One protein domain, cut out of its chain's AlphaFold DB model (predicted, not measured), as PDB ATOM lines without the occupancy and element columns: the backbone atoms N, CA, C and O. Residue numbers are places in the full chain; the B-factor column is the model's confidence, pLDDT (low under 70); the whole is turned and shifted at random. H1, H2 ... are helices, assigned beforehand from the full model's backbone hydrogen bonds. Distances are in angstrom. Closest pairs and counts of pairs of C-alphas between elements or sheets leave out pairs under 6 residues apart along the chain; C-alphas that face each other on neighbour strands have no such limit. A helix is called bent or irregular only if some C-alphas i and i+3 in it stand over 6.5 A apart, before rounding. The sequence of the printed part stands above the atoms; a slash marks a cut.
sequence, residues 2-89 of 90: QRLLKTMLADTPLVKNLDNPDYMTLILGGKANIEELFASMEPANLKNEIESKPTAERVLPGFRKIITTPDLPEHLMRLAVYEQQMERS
ATOM      1  N   GLN A   2     -11.459 -21.175  -3.301       68.06
ATOM      2  CA  GLN A   2     -10.440 -20.208  -3.769       68.06
ATOM      3  C   GLN A   2     -10.624 -19.668  -5.204       68.06
ATOM      4  O   GLN A   2     -10.417 -18.485  -5.442       68.06
ATOM      5  N   ARG A   3     -11.034 -20.512  -6.164       68.81
ATOM      6  CA  ARG A   3     -11.252 -20.084  -7.558       68.81
ATOM      7  C   ARG A   3     -12.462 -19.161  -7.689       68.81
ATOM      8  O   ARG A   3     -12.368 -18.174  -8.396       68.81
ATOM      9  N   LEU A   4     -13.536 -19.451  -6.950       71.31
ATOM     10  CA  LEU A   4     -14.768 -18.662  -6.949       71.31
ATOM     11  C   LEU A   4     -14.545 -17.261  -6.360       71.31
ATOM     12  O   LEU A   4     -15.012 -16.274  -6.915       71.31
ATOM     13  N   LEU A   5     -13.772 -17.167  -5.273       66.69
ATOM     14  CA  LEU A   5     -13.374 -15.879  -4.696       66.69
ATOM     15  C   LEU A   5     -12.510 -15.070  -5.671       66.69
ATOM     16  O   LEU A   5     -12.772 -13.892  -5.874       66.69
ATOM     17  N   LYS A   6     -11.524 -15.704  -6.322       71.12
ATOM     18  CA  LYS A   6     -10.680 -15.037  -7.327       71.12
ATOM     19  C   LYS A   6     -11.489 -14.511  -8.516       71.12
ATOM     20  O   LYS A   6     -11.241 -13.394  -8.953       71.12
ATOM     21  N   THR A   7     -12.466 -15.276  -9.005       72.62
ATOM     22  CA  THR A   7     -13.344 -14.825 -10.097       72.62
ATOM     23  C   THR A   7     -14.260 -13.688  -9.655       72.62
ATOM     24  O   THR A   7     -14.385 -12.708 -10.373       72.62
ATOM     25  N   MET A   8     -14.826 -13.757  -8.445       75.44
ATOM     26  CA  MET A   8     -15.666 -12.676  -7.913       75.44
ATOM     27  C   MET A   8     -14.878 -11.386  -7.666       75.44
ATOM     28  O   MET A   8     -15.434 -10.307  -7.837       75.44
ATOM     29  N   LEU A   9     -13.595 -11.482  -7.288       75.56
ATOM     30  CA  LEU A   9     -12.725 -10.318  -7.101       75.56
ATOM     31  C   LEU A   9     -12.544  -9.525  -8.398       75.56
ATOM     32  O   LEU A   9     -12.656  -8.303  -8.360       75.56
ATOM     33  N   ALA A  10     -12.330 -10.207  -9.528       75.06
ATOM     34  CA  ALA A  10     -12.200  -9.562 -10.839       75.06
ATOM     35  C   ALA A  10     -13.455  -8.766 -11.229       75.06
ATOM     36  O   ALA A  10     -13.365  -7.727 -11.879       75.06
ATOM     37  N   ASP A  11     -14.621  -9.215 -10.767       78.88
ATOM     38  CA  ASP A  11     -15.894  -8.550 -11.015       78.88
ATOM     39  C   ASP A  11     -16.214  -7.404 -10.049       78.88
ATOM     40  O   ASP A  11     -17.213  -6.701 -10.239       78.88
ATOM     41  N   THR A  12     -15.381  -7.175  -9.031       84.31
ATOM     42  CA  THR A  12     -15.591  -6.059  -8.107       84.31
ATOM     43  C   THR A  12     -15.314  -4.718  -8.790       84.31
ATOM     44  O   THR A  12     -14.393  -4.615  -9.605       84.31
ATOM     45  N   PRO A  13     -16.044  -3.648  -8.415       76.69
ATOM     46  CA  PRO A  13     -15.756  -2.298  -8.897       76.69
ATOM     47  C   PRO A  13     -14.295  -1.885  -8.684       76.69
ATOM     48  O   PRO A  13     -13.735  -1.175  -9.507       76.69
ATOM     49  N   LEU A  14     -13.662  -2.369  -7.608       78.81
ATOM     50  CA  LEU A  14     -12.265  -2.077  -7.305       78.81
ATOM     51  C   LEU A  14     -11.313  -2.596  -8.390       78.81
ATOM     52  O   LEU A  14     -10.425  -1.860  -8.802       78.81
ATOM     53  N   VAL A  15     -11.503  -3.832  -8.865       82.62
ATOM     54  CA  VAL A  15     -10.643  -4.411  -9.908       82.62
ATOM     55  C   VAL A  15     -10.966  -3.821 -11.277       82.62
ATOM     56  O   VAL A  15     -10.047  -3.473 -12.006       82.62
ATOM     57  N   LYS A  16     -12.248  -3.600 -11.595       84.12
ATOM     58  CA  LYS A  16     -12.649  -2.943 -12.854       84.12
ATOM     59  C   LYS A  16     -12.121  -1.514 -12.975       84.12
ATOM     60  O   LYS A  16     -11.824  -1.059 -14.072       84.12
ATOM     61  N   ASN A  17     -11.970  -0.805 -11.857       84.94
ATOM     62  CA  ASN A  17     -11.393   0.536 -11.866       84.94
ATOM     63  C   ASN A  17      -9.910   0.543 -12.266       84.94
ATOM     64  O   ASN A  17      -9.434   1.581 -12.714       84.94
ATOM     65  N   LEU A  18      -9.189  -0.581 -12.167       88.12
ATOM     66  CA  LEU A  18      -7.801  -0.672 -12.635       88.12
ATOM     67  C   LEU A  18      -7.685  -0.588 -14.167       88.12
ATOM     68  O   LEU A  18      -6.624  -0.227 -14.666       88.12
ATOM     69  N   ASP A  19      -8.766  -0.844 -14.911       88.12
ATOM     70  CA  ASP A  19      -8.806  -0.640 -16.367       88.12
ATOM     71  C   ASP A  19      -9.014   0.841 -16.746       88.12
ATOM     72  O   ASP A  19      -8.881   1.214 -17.913       88.12
ATOM     73  N   ASN A  20      -9.352   1.709 -15.782       91.06
ATOM     74  CA  ASN A  20      -9.523   3.138 -16.021       91.06
ATOM     75  C   ASN A  20      -8.150   3.850 -15.999       91.06
ATOM     76  O   ASN A  20      -7.508   3.912 -14.947       91.06
ATOM     77  N   PRO A  21      -7.698   4.446 -17.120       90.81
ATOM     78  CA  PRO A  21      -6.373   5.059 -17.217       90.81
ATOM     79  C   PRO A  21      -6.205   6.302 -16.331       90.81
ATOM     80  O   PRO A  21      -5.121   6.524 -15.785       90.81
ATOM     81  N   ASP A  22      -7.263   7.089 -16.130       92.12
ATOM     82  CA  ASP A  22      -7.222   8.268 -15.257       92.12
ATOM     83  C   ASP A  22      -7.075   7.836 -13.795       92.12
ATOM     84  O   ASP A  22      -6.276   8.388 -13.036       92.12
ATOM     85  N   TYR A  23      -7.799   6.781 -13.416       90.56
ATOM     86  CA  TYR A  23      -7.695   6.168 -12.095       90.56
ATOM     87  C   TYR A  23      -6.293   5.600 -11.846       90.56
ATOM     88  O   TYR A  23      -5.696   5.852 -10.798       90.56
ATOM     89  N   MET A  24      -5.732   4.898 -12.832       92.88
ATOM     90  CA  MET A  24      -4.374   4.360 -12.767       92.88
ATOM     91  C   MET A  24      -3.314   5.455 -12.662       92.88
ATOM     92  O   MET A  24      -2.382   5.322 -11.873       92.88
ATOM     93  N   THR A  25      -3.480   6.568 -13.375       94.06
ATOM     94  CA  THR A  25      -2.567   7.717 -13.276       94.06
ATOM     95  C   THR A  25      -2.540   8.285 -11.855       94.06
ATOM     96  O   THR A  25      -1.467   8.579 -11.324       94.06
ATOM     97  N   LEU A  26      -3.708   8.392 -11.212       92.38
ATOM     98  CA  LEU A  26      -3.826   8.855  -9.827       92.38
ATOM     99  C   LEU A  26      -3.213   7.869  -8.824       92.38
ATOM    100  O   LEU A  26      -2.485   8.295  -7.931       92.38
ATOM    101  N   ILE A  27      -3.486   6.567  -8.966       91.44
ATOM    102  CA  ILE A  27      -2.970   5.528  -8.057       91.44
ATOM    103  C   ILE A  27      -1.455   5.394  -8.151       91.44
ATOM    104  O   ILE A  27      -0.784   5.268  -7.128       91.44
ATOM    105  N   LEU A  28      -0.920   5.378  -9.372       93.12
ATOM    106  CA  LEU A  28       0.495   5.114  -9.587       93.12
ATOM    107  C   LEU A  28       1.370   6.265  -9.100       93.12
ATOM    108  O   LEU A  28       2.529   6.026  -8.778       93.12
ATOM    109  N   GLY A  29       0.861   7.501  -9.038       91.06
ATOM    110  CA  GLY A  29       1.607   8.631  -8.473       91.06
ATOM    111  C   GLY A  29       2.990   8.831  -9.112       91.06
ATOM    112  O   GLY A  29       3.940   9.201  -8.426       91.06
ATOM    113  N   GLY A  30       3.118   8.526 -10.409       89.88
ATOM    114  CA  GLY A  30       4.379   8.579 -11.158       89.88
ATOM    115  C   GLY A  30       5.182   7.271 -11.220       89.88
ATOM    116  O   GLY A  30       6.253   7.268 -11.822       89.88
ATOM    117  N   LYS A  31       4.697   6.168 -10.635       94.06
ATOM    118  CA  LYS A  31       5.255   4.814 -10.816       94.06
ATOM    119  C   LYS A  31       4.860   4.214 -12.163       94.06
ATOM    120  O   LYS A  31       3.832   4.578 -12.729       94.06
ATOM    121  N   ALA A  32       5.662   3.281 -12.672       92.12
ATOM    122  CA  ALA A  32       5.419   2.658 -13.970       92.12
ATOM    123  C   ALA A  32       4.266   1.642 -13.934       92.12
ATOM    124  O   ALA A  32       3.565   1.475 -14.931       92.12
ATOM    125  N   ASN A  33       4.076   0.950 -12.808       91.75
ATOM    126  CA  ASN A  33       3.030  -0.054 -12.624       91.75
ATOM    127  C   ASN A  33       2.728  -0.310 -11.136       91.75
ATOM    128  O   ASN A  33       3.370   0.236 -10.233       91.75
ATOM    129  N   ILE A  34       1.701  -1.127 -10.897       90.38
ATOM    130  CA  ILE A  34       1.207  -1.464  -9.558       90.38
ATOM    131  C   ILE A  34       2.264  -2.256  -8.777       90.38
ATOM    132  O   ILE A  34       2.406  -2.079  -7.570       90.38
ATOM    133  N   GLU A  35       3.032  -3.103  -9.455       89.62
ATOM    134  CA  GLU A  35       4.107  -3.894  -8.866       89.62
ATOM    135  C   GLU A  35       5.211  -3.004  -8.282       89.62
ATOM    136  O   GLU A  35       5.632  -3.217  -7.146       89.62
ATOM    137  N   GLU A  36       5.642  -1.973  -9.012       91.56
ATOM    138  CA  GLU A  36       6.613  -0.980  -8.542       91.56
ATOM    139  C   GLU A  36       6.049  -0.163  -7.373       91.56
ATOM    140  O   GLU A  36       6.757   0.096  -6.397       91.56
ATOM    141  N   LEU A  37       4.765   0.202  -7.438       91.50
ATOM    142  CA  LEU A  37       4.077   0.876  -6.340       91.50
ATOM    143  C   LEU A  37       4.147   0.032  -5.059       91.50
ATOM    144  O   LEU A  37       4.620   0.531  -4.038       91.50
ATOM    145  N   PHE A  38       3.760  -1.245  -5.113       87.50
ATOM    146  CA  PHE A  38       3.824  -2.140  -3.954       87.50
ATOM    147  C   PHE A  38       5.253  -2.433  -3.491       87.50
ATOM    148  O   PHE A  38       5.482  -2.512  -2.289       87.50
ATOM    149  N   ALA A  39       6.220  -2.554  -4.404       89.31
ATOM    150  CA  ALA A  39       7.625  -2.750  -4.046       89.31
ATOM    151  C   ALA A  39       8.226  -1.531  -3.327       89.31
ATOM    152  O   ALA A  39       9.134  -1.682  -2.514       89.31
ATOM    153  N   SER A  40       7.723  -0.330  -3.628       86.25
ATOM    154  CA  SER A  40       8.132   0.910  -2.961       86.25
ATOM    155  C   SER A  40       7.449   1.146  -1.613       86.25
ATOM    156  O   SER A  40       7.886   2.010  -0.854       86.25
ATOM    157  N   MET A  41       6.380   0.406  -1.308       84.19
ATOM    158  CA  MET A  41       5.760   0.461   0.008       84.19
ATOM    159  C   MET A  41       6.645  -0.292   0.995       84.19
ATOM    160  O   MET A  41       6.836  -1.503   0.883       84.19
ATOM    161  N   GLU A  42       7.143   0.424   2.002       76.81
ATOM    162  CA  GLU A  42       7.670  -0.220   3.201       76.81
ATOM    163  C   GLU A  42       6.613  -1.197   3.735       76.81
ATOM    164  O   GLU A  42       5.424  -0.843   3.746       76.81
ATOM    165  N   PRO A  43       6.994  -2.413   4.177       71.69
ATOM    166  CA  PRO A  43       6.057  -3.323   4.808       71.69
ATOM    167  C   PRO A  43       5.390  -2.552   5.935       71.69
ATOM    168  O   PRO A  43       6.047  -2.128   6.889       71.69
ATOM    169  N   ALA A  44       4.088  -2.309   5.774       61.62
ATOM    170  CA  ALA A  44       3.337  -1.539   6.737       61.62
ATOM    171  C   ALA A  44       3.620  -2.154   8.108       61.62
ATOM    172  O   ALA A  44       3.434  -3.360   8.308       61.62
ATOM    173  N   ASN A  45       4.137  -1.341   9.034       55.53
ATOM    174  CA  ASN A  45       4.310  -1.725  10.425       55.53
ATOM    175  C   ASN A  45       2.906  -1.876  11.036       55.53
ATOM    176  O   ASN A  45       2.499  -1.089  11.885       55.53
ATOM    177  N   LEU A  46       2.146  -2.887  10.588       54.56
ATOM    178  CA  LEU A  46       0.790  -3.205  11.035       54.56
ATOM    179  C   LEU A  46       0.760  -3.383  12.554       54.56
ATOM    180  O   LEU A  46      -0.257  -3.119  13.182       54.56
ATOM    181  N   LYS A  47       1.891  -3.792  13.143       51.34
ATOM    182  CA  LYS A  47       2.078  -3.892  14.592       51.34
ATOM    183  C   LYS A  47       1.781  -2.563  15.296       51.34
ATOM    184  O   LYS A  47       0.986  -2.546  16.227       51.34
ATOM    185  N   ASN A  48       2.302  -1.448  14.785       51.22
ATOM    186  CA  ASN A  48       2.159  -0.143  15.433       51.22
ATOM    187  C   ASN A  48       0.725   0.408  15.316       51.22
ATOM    188  O   ASN A  48       0.247   1.100  16.214       51.22
ATOM    189  N   GLU A  49       0.004   0.080  14.239       51.56
ATOM    190  CA  GLU A  49      -1.388   0.517  14.064       51.56
ATOM    191  C   GLU A  49      -2.380  -0.339  14.875       51.56
ATOM    192  O   GLU A  49      -3.380   0.180  15.379       51.56
ATOM    193  N   ILE A  50      -2.082  -1.631  15.065       53.12
ATOM    194  CA  ILE A  50      -2.861  -2.537  15.922       53.12
ATOM    195  C   ILE A  50      -2.670  -2.194  17.410       53.12
ATOM    196  O   ILE A  50      -3.633  -2.280  18.169       53.12
ATOM    197  N   GLU A  51      -1.477  -1.756  17.819       52.75
ATOM    198  CA  GLU A  51      -1.171  -1.386  19.210       52.75
ATOM    199  C   GLU A  51      -1.699   0.003  19.618       52.75
ATOM    200  O   GLU A  51      -1.938   0.239  20.801       52.75
ATOM    201  N   SER A  52      -1.937   0.923  18.672       52.38
ATOM    202  CA  SER A  52      -2.351   2.303  19.002       52.38
ATOM    203  C   SER A  52      -3.830   2.473  19.376       52.38
ATOM    204  O   SER A  52      -4.222   3.534  19.866       52.38
ATOM    205  N   LYS A  53      -4.674   1.453  19.162       51.19
ATOM    206  CA  LYS A  53      -6.090   1.491  19.557       51.19
ATOM    207  C   LYS A  53      -6.322   0.550  20.734       51.19
ATOM    208  O   LYS A  53      -6.031  -0.638  20.596       51.19
ATOM    209  N   PRO A  54      -6.892   1.024  21.860       52.78
ATOM    210  CA  PRO A  54      -7.246   0.140  22.957       52.78
ATOM    211  C   PRO A  54      -8.191  -0.940  22.423       52.78
ATOM    212  O   PRO A  54      -9.309  -0.677  21.978       52.78
ATOM    213  N   THR A  55      -7.721  -2.184  22.463       54.88
ATOM    214  CA  THR A  55      -8.405  -3.396  21.987       54.88
ATOM    215  C   THR A  55      -9.807  -3.575  22.583       54.88
ATOM    216  O   THR A  55     -10.636  -4.276  22.008       54.88
ATOM    217  N   ALA A  56     -10.116  -2.887  23.683       55.16
ATOM    218  CA  ALA A  56     -11.410  -2.898  24.359       55.16
ATOM    219  C   ALA A  56     -12.592  -2.354  23.522       55.16
ATOM    220  O   ALA A  56     -13.732  -2.788  23.734       55.16
ATOM    221  N   GLU A  57     -12.356  -1.442  22.568       55.69
ATOM    222  CA  GLU A  57     -13.433  -0.864  21.740       55.69
ATOM    223  C   GLU A  57     -13.874  -1.775  20.588       55.69
ATOM    224  O   GLU A  57     -15.028  -1.724  20.171       55.69
ATOM    225  N   ARG A  58     -12.992  -2.653  20.092       63.69
ATOM    226  CA  ARG A  58     -13.285  -3.545  18.950       63.69
ATOM    227  C   ARG A  58     -13.907  -4.881  19.345       63.69
ATOM    228  O   ARG A  58     -14.409  -5.599  18.483       63.69
ATOM    229  N   VAL A  59     -13.879  -5.234  20.627       69.31
ATOM    230  CA  VAL A  59     -14.455  -6.491  21.110       69.31
ATOM    231  C   VAL A  59     -15.943  -6.287  21.361       69.31
ATOM    232  O   VAL A  59     -16.336  -5.521  22.246       69.31
ATOM    233  N   LEU A  60     -16.768  -7.006  20.596       78.25
ATOM    234  CA  LEU A  60     -18.216  -7.053  20.783       78.25
ATOM    235  C   LEU A  60     -18.549  -7.351  22.260       78.25
ATOM    236  O   LEU A  60     -17.917  -8.233  22.849       78.25
ATOM    237  N   PRO A  61     -19.552  -6.687  22.872       72.69
ATOM    238  CA  PRO A  61     -19.836  -6.819  24.303       72.69
ATOM    239  C   PRO A  61     -19.966  -8.266  24.803       72.69
ATOM    240  O   PRO A  61     -19.512  -8.574  25.902       72.69
ATOM    241  N   GLY A  62     -20.522  -9.166  23.982       76.62
ATOM    242  CA  GLY A  62     -20.662 -10.588  24.317       76.62
ATOM    243  C   GLY A  62     -19.337 -11.352  24.406       76.62
ATOM    244  O   GLY A  62     -19.213 -12.272  25.207       76.62
ATOM    245  N   PHE A  63     -18.320 -10.937  23.650       77.06
ATOM    246  CA  PHE A  63     -17.017 -11.602  23.613       77.06
ATOM    247  C   PHE A  63     -16.080 -11.141  24.726       77.06
ATOM    248  O   PHE A  63     -15.132 -11.854  25.039       77.06
ATOM    249  N   ARG A  64     -16.362 -10.001  25.374       80.88
ATOM    250  CA  ARG A  64     -15.529  -9.465  26.463       80.88
ATOM    251  C   ARG A  64     -15.343 -10.468  27.592       80.88
ATOM    252  O   ARG A  64     -14.222 -10.687  28.017       80.88
ATOM    253  N   LYS A  65     -16.430 -11.118  28.020       79.00
ATOM    254  CA  LYS A  65     -16.386 -12.115  29.097       79.00
ATOM    255  C   LYS A  65     -15.543 -13.330  28.725       79.00
ATOM    256  O   LYS A  65     -14.866 -13.863  29.587       79.00
ATOM    257  N   ILE A  66     -15.585 -13.730  27.454       79.88
ATOM    258  CA  ILE A  66     -14.849 -14.881  26.930       79.88
ATOM    259  C   ILE A  66     -13.353 -14.567  26.929       79.88
ATOM    260  O   ILE A  66     -12.582 -15.321  27.504       79.88
ATOM    261  N   ILE A  67     -12.941 -13.430  26.354       79.06
ATOM    262  CA  ILE A  67     -11.516 -13.072  26.246       79.06
ATOM    263  C   ILE A  67     -10.851 -12.770  27.596       79.06
ATOM    264  O   ILE A  67      -9.634 -12.857  27.700       79.06
ATOM    265  N   THR A  68     -11.627 -12.403  28.621       81.25
ATOM    266  CA  THR A  68     -11.118 -12.171  29.982       81.25
ATOM    267  C   THR A  68     -11.034 -13.441  30.825       81.25
ATOM    268  O   THR A  68     -10.565 -13.375  31.957       81.25
ATOM    269  N   THR A  69     -11.519 -14.577  30.320       82.50
ATOM    270  CA  THR A  69     -11.494 -15.849  31.047       82.50
ATOM    271  C   THR A  69     -10.045 -16.347  31.168       82.50
ATOM    272  O   THR A  69      -9.424 -16.621  30.137       82.50
ATOM    273  N   PRO A  70      -9.486 -16.473  32.391       78.81
ATOM    274  CA  PRO A  70      -8.063 -16.769  32.598       78.81
ATOM    275  C   PRO A  70      -7.603 -18.114  32.024       78.81
ATOM    276  O   PRO A  70      -6.440 -18.259  31.674       78.81
ATOM    277  N   ASP A  71      -8.514 -19.078  31.929       86.75
ATOM    278  CA  ASP A  71      -8.285 -20.462  31.510       86.75
ATOM    279  C   ASP A  71      -8.928 -20.781  30.146       86.75
ATOM    280  O   ASP A  71      -9.206 -21.941  29.811       86.75
ATOM    281  N   LEU A  72      -9.224 -19.741  29.355       85.00
ATOM    282  CA  LEU A  72      -9.760 -19.891  28.003       85.00
ATOM    283  C   LEU A  72      -8.812 -20.675  27.078       85.00
ATOM    284  O   LEU A  72      -9.309 -21.562  26.377       85.00
ATOM    285  N   PRO A  73      -7.490 -20.398  27.036       82.50
ATOM    286  CA  PRO A  73      -6.580 -21.138  26.162       82.50
ATOM    287  C   PRO A  73      -6.619 -22.645  26.437       82.50
ATOM    288  O   PRO A  73      -6.735 -23.446  25.511       82.50
ATOM    289  N   GLU A  74      -6.620 -23.044  27.707       87.38
ATOM    290  CA  GLU A  74      -6.680 -24.439  28.129       87.38
ATOM    291  C   GLU A  74      -8.025 -25.085  27.769       87.38
ATOM    292  O   GLU A  74      -8.062 -26.250  27.369       87.38
ATOM    293  N   HIS A  75      -9.132 -24.342  27.864       83.56
ATOM    294  CA  HIS A  75     -10.445 -24.801  27.405       83.56
ATOM    295  C   HIS A  75     -10.481 -25.058  25.895       83.56
ATOM    296  O   HIS A  75     -10.976 -26.103  25.471       83.56
ATOM    297  N   LEU A  76      -9.927 -24.150  25.085       84.88
ATOM    298  CA  LEU A  76      -9.858 -24.315  23.630       84.88
ATOM    299  C   LEU A  76      -8.989 -25.513  23.239       84.88
ATOM    300  O   LEU A  76      -9.371 -26.292  22.369       84.88
ATOM    301  N   MET A  77      -7.858 -25.702  23.925       86.75
ATOM    302  CA  MET A  77      -6.978 -26.850  23.705       86.75
ATOM    303  C   MET A  77      -7.678 -28.172  24.042       86.75
ATOM    304  O   MET A  77      -7.572 -29.129  23.279       86.75
ATOM    305  N   ARG A  78      -8.449 -28.234  25.137       87.75
ATOM    306  CA  ARG A  78      -9.241 -29.429  25.479       87.75
ATOM    307  C   ARG A  78     -10.297 -29.753  24.423       87.75
ATOM    308  O   ARG A  78     -10.438 -30.916  24.066       87.75
ATOM    309  N   LEU A  79     -11.005 -28.743  23.915       82.94
ATOM    310  CA  LEU A  79     -11.997 -28.926  22.852       82.94
ATOM    311  C   LEU A  79     -11.347 -29.437  21.562       82.94
ATOM    312  O   LEU A  79     -11.817 -30.410  20.984       82.94
ATOM    313  N   ALA A  80     -10.224 -28.843  21.153       78.75
ATOM    314  CA  ALA A  80      -9.498 -29.273  19.960       78.75
ATOM    315  C   ALA A  80      -8.997 -30.726  20.066       78.75
ATOM    316  O   ALA A  80      -9.042 -31.472  19.091       78.75
ATOM    317  N   VAL A  81      -8.552 -31.146  21.254       79.19
ATOM    318  CA  VAL A  81      -8.120 -32.531  21.511       79.19
ATOM    319  C   VAL A  81      -9.307 -33.501  21.543       79.19
ATOM    320  O   VAL A  81      -9.176 -34.624  21.060       79.19
ATOM    321  N   TYR A  82     -10.459 -33.087  22.075       71.75
ATOM    322  CA  TYR A  82     -11.672 -33.908  22.116       71.75
ATOM    323  C   TYR A  82     -12.197 -34.244  20.710       71.75
ATOM    324  O   TYR A  82     -12.499 -35.404  20.432       71.75
ATOM    325  N   GLU A  83     -12.211 -33.268  19.800       66.12
ATOM    326  CA  GLU A  83     -12.597 -33.478  18.394       66.12
ATOM    327  C   GLU A  83     -11.681 -34.504  17.698       66.12
ATOM    328  O   GLU A  83     -12.155 -35.424  17.033       66.12
ATOM    329  N   GLN A  84     -10.366 -34.446  17.943       62.38
ATOM    330  CA  GLN A  84      -9.418 -35.413  17.372       62.38
ATOM    331  C   GLN A  84      -9.570 -36.841  17.917       62.38
ATOM    332  O   GLN A  84      -9.173 -37.802  17.256       62.38
ATOM    333  N   GLN A  85     -10.109 -37.006  19.126       60.78
ATOM    334  CA  GLN A  85     -10.382 -38.327  19.701       60.78
ATOM    335  C   GLN A  85     -11.663 -38.941  19.125       60.78
ATOM    336  O   GLN A  85     -11.694 -40.144  18.874       60.78
ATOM    337  N   MET A  86     -12.680 -38.119  18.849       62.91
ATOM    338  CA  MET A  86     -13.911 -38.537  18.168       62.91
ATOM    339  C   MET A  86     -13.651 -38.981  16.721       62.91
ATOM    340  O   MET A  86     -14.188 -39.998  16.289       62.91
ATOM    341  N   GLU A  87     -12.777 -38.280  15.991       60.56
ATOM    342  CA  GLU A  87     -12.386 -38.653  14.619       60.56
ATOM    343  C   GLU A  87     -11.576 -39.958  14.540       60.56
ATOM    344  O   GLU A  87     -11.575 -40.614  13.504       60.56
ATOM    345  N   ARG A  88     -10.886 -40.354  15.618       58.16
ATOM    346  CA  ARG A  88     -10.092 -41.598  15.676       58.16
ATOM    347  C   ARG A  88     -10.870 -42.817  16.167       58.16
ATOM    348  O   ARG A  88     -10.327 -43.919  16.132       58.16
ATOM    349  N   SER A  89     -12.082 -42.615  16.677       56.22
ATOM    350  CA  SER A  89     -12.912 -43.673  17.259       56.22
ATOM    351  C   SER A  89     -14.100 -44.086  16.372       56.22
ATOM    352  O   SER A  89     -14.890 -44.926  16.807       56.22
TER     353      SER A  89
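This is residues 2 to 89 of the 90 residues of an uncharacterized protein of Desulfobacteraceae bacterium (UniProt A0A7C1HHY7). The model is an open arch of seven helices strung along the chain, with no shared core. H1 to H4 make one curled leg, a thin stretch with H5 and H6 spans the top, and H7, the longest helix, makes the other leg and stands free. The printed part has 88 residues with seven named helices, H1 to H7 in that order, and no named strand; the class is all helix. The whole is extended, with a radius of gyration of the C-alphas of 22.2 A, and the C-alphas span 57 by 38 by 25 A.

H1, residues 2 to 10, begins at C-alpha 2 (-10.440, -20.208, -3.769) and is 12.9 A long from first to last C-alpha. H2, residues 13 to 19, and H3, residues 21 to 28, are each 10.3 A long. H4 has residues 34 to 40, with C-alpha 40 at (8.132, 0.910, -2.961), and H5 has residues 46 to 51. H6, residues 61 to 67, is 10.6 A long; it is irregular, but only just, with C-alphas 62 and 65 at 6.6 A. H7, residues 72 to 87, is 23.2 A long and ends at C-alpha 87 (-12.386, -38.653, 14.619).

No named helix touches another. H1 and H2 are close but not clearly touching, at a steep tilt of 66 degrees, the same way; their closest C-alphas, of Leu 9 and Val 15, are 6.9 A apart. H2 and H3 are close but not clearly touching and about perpendicular at 78 degrees, the closest C-alphas being those of Leu 18 and Met 24, 6.1 A. H3 and H4 are close but not clearly touching, at a shallow tilt of 15 degrees, the same way, with the C-alphas of Leu 28 and Leu 37 closest at 6.4 A. H5 is apart from H4 and from H6. H6 and H7 are close but not clearly touching and about perpendicular at 80 degrees; the C-alphas of Ile 66 and Leu 72 are closest at 7.2 A. Every O i to N i+4 pair is within hydrogen-bond range in H1, H3, H4, H5 and H7, against 1 of 3 in H2 and 1 of 3 in H6, where 2 of 4 and 3 of 4 O i to N i+3 pairs are within range.

The two C-alphas farthest apart, of Gly 30 and Ser 89, are 61.9 A apart. The printed part has no cut and no long link; the link from H5 to H6 is short, with 9 residues. Mean pLDDT of the printed part is 76.3, and residues 2 to 3, 5, 44 to 59 and 83 to 89 are under 70.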